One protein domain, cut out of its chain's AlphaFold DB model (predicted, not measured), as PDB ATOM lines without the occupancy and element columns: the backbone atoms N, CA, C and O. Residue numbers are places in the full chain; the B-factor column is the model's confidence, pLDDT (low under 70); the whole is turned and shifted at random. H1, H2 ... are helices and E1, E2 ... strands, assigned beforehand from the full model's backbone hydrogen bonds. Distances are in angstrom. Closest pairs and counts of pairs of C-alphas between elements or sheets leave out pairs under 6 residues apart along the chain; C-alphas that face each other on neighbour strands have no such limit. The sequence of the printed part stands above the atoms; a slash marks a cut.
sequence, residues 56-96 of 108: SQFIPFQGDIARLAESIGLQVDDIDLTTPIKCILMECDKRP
ATOM      1  N   SER A  56     164.663  88.317  19.997       86.50
ATOM      2  CA  SER A  56     165.170  87.125  19.327       86.50
ATOM      3  C   SER A  56     164.630  87.035  17.902       86.50
ATOM      4  O   SER A  56     163.439  87.252  17.664       86.50
ATOM      5  N   GLN A  57     165.486  86.626  16.977       89.44
ATOM      6  CA  GLN A  57     165.121  86.157  15.652       89.44
ATOM      7  C   GLN A  57     165.309  84.648  15.570       89.44
ATOM      8  O   GLN A  57     166.300  84.103  16.056       89.44
ATOM      9  N   PHE A  58     164.361  83.990  14.914       92.06
ATOM     10  CA  PHE A  58     164.396  82.559  14.663       92.06
ATOM     11  C   PHE A  58     164.733  82.320  13.200       92.06
ATOM     12  O   PHE A  58     164.033  82.812  12.316       92.06
ATOM     13  N   ILE A  59     165.782  81.545  12.955       93.38
ATOM     14  CA  ILE A  59     166.259  81.217  11.615       93.38
ATOM     15  C   ILE A  59     166.203  79.694  11.451       93.38
ATOM     16  O   ILE A  59     166.625  78.980  12.366       93.38
ATOM     17  N   PRO A  60     165.687  79.171  10.323       92.81
ATOM     18  CA  PRO A  60     165.729  77.739  10.052       92.81
ATOM     19  C   PRO A  60     167.161  77.204  10.117       92.81
ATOM     20  O   PRO A  60     168.078  77.807   9.551       92.81
ATOM     21  N   PHE A  61     167.353  76.069  10.785       95.06
ATOM     22  CA  PHE A  61     168.615  75.346  10.705       95.06
ATOM     23  C   PHE A  61     168.730  74.695   9.320       95.06
ATOM     24  O   PHE A  61     167.879  73.900   8.937       95.06
ATOM     25  N   GLN A  62     169.763  75.064   8.560       94.44
ATOM     26  CA  GLN A  62     170.031  74.545   7.207       94.44
ATOM     27  C   GLN A  62     171.220  73.569   7.177       94.44
ATOM     28  O   GLN A  62     171.731  73.244   6.110       94.44
ATOM     29  N   GLY A  63     171.713  73.161   8.350       94.31
ATOM     30  CA  GLY A  63     172.833  72.235   8.467       94.31
ATOM     31  C   GLY A  63     172.404  70.769   8.409       94.31
ATOM     32  O   GLY A  63     171.224  70.438   8.318       94.31
ATOM     33  N   ASP A  64     173.396  69.890   8.501       96.81
ATOM     34  CA  ASP A  64     173.197  68.446   8.562       96.81
ATOM     35  C   ASP A  64     172.871  68.015  10.001       96.81
ATOM     36  O   ASP A  64     173.677  68.197  10.917       96.81
ATOM     37  N   ILE A  65     171.673  67.460  10.195       96.19
ATOM     38  CA  ILE A  65     171.172  67.029  11.507       96.19
ATOM     39  C   ILE A  65     171.970  65.834  12.042       96.19
ATOM     40  O   ILE A  65     172.254  65.791  13.237       96.19
ATOM     41  N   ALA A  66     172.385  64.897  11.182       96.75
ATOM     42  CA  ALA A  66     173.162  63.735  11.605       96.75
ATOM     43  C   ALA A  66     174.542  64.160  12.112       96.75
ATOM     44  O   ALA A  66     174.980  63.721  13.174       96.75
ATOM     45  N   ARG A  67     175.192  65.098  11.412       97.75
ATOM     46  CA  ARG A  67     176.479  65.658  11.859       97.75
ATOM     47  C   ARG A  67     176.342  66.508  13.118       97.75
ATOM     48  O   ARG A  67     177.251  66.516  13.945       97.75
ATOM     49  N   LEU A  68     175.222  67.218  13.282       96.69
ATOM     50  CA  LEU A  68     174.923  67.928  14.525       96.69
ATOM     51  C   LEU A  68     174.812  66.945  15.695       96.69
ATOM     52  O   LEU A  68     175.476  67.165  16.704       96.69
ATOM     53  N   ALA A  69     174.038  65.866  15.545       97.50
ATOM     54  CA  ALA A  69     173.890  64.832  16.568       97.50
ATOM     55  C   ALA A  69     175.244  64.195  16.932       97.50
ATOM     56  O   ALA A  69     175.619  64.182  18.104       97.50
ATOM     57  N   GLU A  70     176.035  63.797  15.931       98.12
ATOM     58  CA  GLU A  70     177.374  63.229  16.134       98.12
ATOM     59  C   GLU A  70     178.290  64.186  16.917       98.12
ATOM     60  O   GLU A  70     178.977  63.769  17.850       98.12
ATOM     61  N   SER A  71     178.257  65.489  16.605       97.94
ATOM     62  CA  SER A  71     179.106  66.496  17.262       97.94
ATOM     63  C   SER A  71     178.847  66.669  18.764       97.94
ATOM     64  O   SER A  71     179.723  67.148  19.484       97.94
ATOM     65  N   ILE A  72     177.660  66.274  19.234       97.31
ATOM     66  CA  ILE A  72     177.266  66.302  20.649       97.31
ATOM     67  C   ILE A  72     177.177  64.895  21.260       97.31
ATOM     68  O   ILE A  72     176.706  64.750  22.386       97.31
ATOM     69  N   GLY A  73     177.666  63.871  20.548       97.88
ATOM     70  CA  GLY A  73     177.726  62.487  21.021       97.88
ATOM     71  C   GLY A  73     176.386  61.747  21.015       97.88
ATOM     72  O   GLY A  73     176.225  60.804  21.787       97.88
ATOM     73  N   LEU A  74     175.437  62.170  20.177       98.06
ATOM     74  CA  LEU A  74     174.107  61.575  20.039       98.06
ATOM     75  C   LEU A  74     173.930  60.877  18.686       98.06
ATOM     76  O   LEU A  74     174.632  61.170  17.716       98.06
ATOM     77  N   GLN A  75     172.958  59.970  18.616       97.50
ATOM     78  CA  GLN A  75     172.430  59.443  17.360       97.50
ATOM     79  C   GLN A  75     171.312  60.352  16.839       97.50
ATOM     80  O   GLN A  75     170.696  61.105  17.591       97.50
ATOM     81  N   VAL A  76     171.024  60.289  15.536       96.12
ATOM     82  CA  VAL A  76     169.977  61.143  14.945       96.12
ATOM     83  C   VAL A  76     168.594  60.852  15.538       96.12
ATOM     84  O   VAL A  76     167.795  61.771  15.686       96.12
ATOM     85  N   ASP A  77     168.353  59.600  15.934       96.44
ATOM     86  CA  ASP A  77     167.094  59.143  16.532       96.44
ATOM     87  C   ASP A  77     166.891  59.658  17.969       96.44
ATOM     88  O   ASP A  77     165.776  59.610  18.484       96.44
ATOM     89  N   ASP A  78     167.940  60.198  18.605       96.81
ATOM     90  CA  ASP A  78     167.840  60.871  19.908       96.81
ATOM     91  C   ASP A  78     167.286  62.304  19.777       96.81
ATOM     92  O   ASP A  78     166.939  62.940  20.778       96.81
ATOM     93  N   ILE A  79     167.222  62.849  18.555       95.75
ATOM     94  CA  ILE A  79     166.727  64.200  18.289       95.75
ATOM     95  C   ILE A  79     165.215  64.162  18.056       95.75
ATOM     96  O   ILE A  79     164.725  63.543  17.115       95.75
ATOM     97  N   ASP A  80     164.462  64.905  18.869       95.62
ATOM     98  CA  ASP A  80     163.025  65.087  18.659       95.62
ATOM     99  C   ASP A  80     162.747  65.980  17.437       95.62
ATOM    100  O   ASP A  80     162.764  67.210  17.513       95.62
ATOM    101  N   LEU A  81     162.454  65.342  16.304       93.50
ATOM    102  CA  LEU A  81     162.103  66.008  15.047       93.50
ATOM    103  C   LEU A  81     160.609  66.351  14.926       93.50
ATOM    104  O   LEU A  81     160.191  66.885  13.896       93.50
ATOM    105  N   THR A  82     159.793  66.097  15.958       96.56
ATOM    106  CA  THR A  82     158.405  66.599  15.990       96.56
ATOM    107  C   THR A  82     158.362  68.120  16.155       96.56
ATOM    108  O   THR A  82     157.367  68.759  15.804       96.56
ATOM    109  N   THR A  83     159.471  68.720  16.609       93.94
ATOM    110  CA  THR A  83     159.679  70.166  16.649       93.94
ATOM    111  C   THR A  83     160.862  70.596  15.767       93.94
ATOM    112  O   THR A  83     161.843  69.870  15.616       93.94
ATOM    113  N   PRO A  84     160.796  71.780  15.126       92.62
ATOM    114  CA  PRO A  84     161.838  72.219  14.203       92.62
ATOM    115  C   PRO A  84     163.102  72.693  14.930       92.62
ATOM    116  O   PRO A  84     163.039  73.576  15.790       92.62
ATOM    117  N   ILE A  85     164.265  72.224  14.472       95.38
ATOM    118  CA  ILE A  85     165.569  72.772  14.866       95.38
ATOM    119  C   ILE A  85     165.720  74.184  14.283       95.38
ATOM    120  O   ILE A  85     165.518  74.416  13.086       95.38
ATOM    121  N   LYS A  86     166.073  75.153  15.133       93.19
ATOM    122  CA  LYS A  86     166.207  76.566  14.754       93.19
ATOM    123  C   LYS A  86     167.455  77.185  15.362       93.19
ATOM    124  O   LYS A  86     167.761  76.976  16.532       93.19
ATOM    125  N   CYS A  87     168.118  78.027  14.584       91.81
ATOM    126  CA  CYS A  87     169.118  78.947  15.099       91.81
ATOM    127  C   CYS A  87     168.404  80.154  15.716       91.81
ATOM    128  O   CYS A  87     167.523  80.747  15.084       91.81
ATOM    129  N   ILE A  88     168.787  80.536  16.934       90.62
ATOM    130  CA  ILE A  88     168.259  81.726  17.607       90.62
ATOM    131  C   ILE A  88     169.362  82.776  17.649       90.62
ATOM    132  O   ILE A  88     170.426  82.546  18.220       90.62
ATOM    133  N   LEU A  89     169.100  83.937  17.055       83.81
ATOM    134  CA  LEU A  89     169.981  85.100  17.128       83.81
ATOM    135  C   LEU A  89     169.312  86.191  17.957       83.81
ATOM    136  O   LEU A  89     168.104  86.390  17.862       83.81
ATOM    137  N   MET A  90     170.087  86.930  18.748       74.50
ATOM    138  CA  MET A  90     169.589  88.147  19.388       74.50
ATOM    139  C   MET A  90     169.987  89.360  18.551       74.50
ATOM    140  O   MET A  90     171.170  89.551  18.266       74.50
ATOM    141  N   GLU A  91     169.023  90.201  18.181       65.62
ATOM    142  CA  GLU A  91     169.337  91.479  17.543       65.62
ATOM    143  C   GLU A  91     170.003  92.426  18.546       65.62
ATOM    144  O   GLU A  91     169.607  92.522  19.706       65.62
ATOM    145  N   CYS A  92     171.007  93.181  18.106       57.38
ATOM    146  CA  CYS A  92     171.499  94.323  18.871       57.38
ATOM    147  C   CYS A  92     170.597  95.527  18.560       57.38
ATOM    148  O   CYS A  92     170.536  95.937  17.401       57.38
ATOM    149  N   ASP A  93     169.906  96.096  19.553       57.50
ATOM    150  CA  ASP A  93     169.134  97.331  19.359       57.50
ATOM    151  C   ASP A  93     170.111  98.478  19.041       57.50
ATOM    152  O   ASP A  93     170.955  98.835  19.861       57.50
ATOM    153  N   LYS A  94     170.058  99.003  17.810       54.78
ATOM    154  CA  LYS A  94     170.936 100.087  17.333       54.78
ATOM    155  C   LYS A  94     170.333 101.480  17.537       54.78
ATOM    156  O   LYS A  94     170.884 102.455  17.026       54.78
ATOM    157  N   ARG A  95     169.183 101.601  18.208       53.88
ATOM    158  CA  ARG A  95     168.533 102.905  18.383       53.88
ATOM    159  C   ARG A  95     169.355 103.798  19.324       53.88
ATOM    160  O   ARG A  95     169.719 103.347  20.409       53.88
ATOM    161  N   PRO A  96     169.636 105.062  18.945       45.97
ATOM    162  CA  PRO A  96     170.249 106.016  19.856       45.97
ATOM    163  C   PRO A  96     169.305 106.273  21.034       45.97
ATOM    164  O   PRO A  96     168.094 106.428  20.853       45.97
TER     165      PRO A  96
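What this domain is: This is residues 56 to 96 of the 108 residues of the protein "Phenazine biosynthesis protein PhzF family" of Paenibacillus sp. cl6col (UniProt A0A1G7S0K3). A thin rod: two short strands, E1 and E2, pair side by side as a narrow antiparallel ribbon, with the short helix H1 and the loop of residues 72 to 85 beyond one end of it and residues 91 to 96 running on as a tail beyond the other. The printed part has 41 residues, with two named strands and one named helix in the order E1, H1, E2; the class is mixed, helices and strands, though under half of the residues are in named elements. The whole is extended, with a radius of gyration of the C-alphas of 14.0 A, and spans 47 by 21 by 14 A.

How they stand to each other: E1, residues 56 to 60, and E2, residues 86 to 90, are antiparallel neighbours, with 152 degrees between their N-to-C directions. The C-alphas of Ser 56 and Met 90 face each other at 4.5 A, and those of Pro 60 and Lys 86 at 4.9 A. Within hydrogen-bond range are N 57 and O 89, at 2.8 A, and N 87 and O 59, also at 2.8 A. A tight link of 4 residues joins E1 to H1, residues 65 to 71. In H1 every O i to N i+4 pair is within hydrogen-bond range.

Where its parts are: E1 begins at C-alpha 56, (165.170, 87.125, 19.327), and is 13.2 A long from first to last C-alpha. H1 begins at C-alpha 65, (171.172, 67.029, 11.507), and is 9.8 A long. E2 is 12.9 A long and ends at C-alpha 90, (169.589, 88.147, 19.388).

The domain as a whole: The two C-alphas farthest apart, those of Asp 77 and Pro 96, are 47.1 A apart. The printed part has no cut. The link from H1 to E2 is long, with 14 residues. The mean pLDDT of the printed part is 88.5, and residues 91 to 96 are under 70.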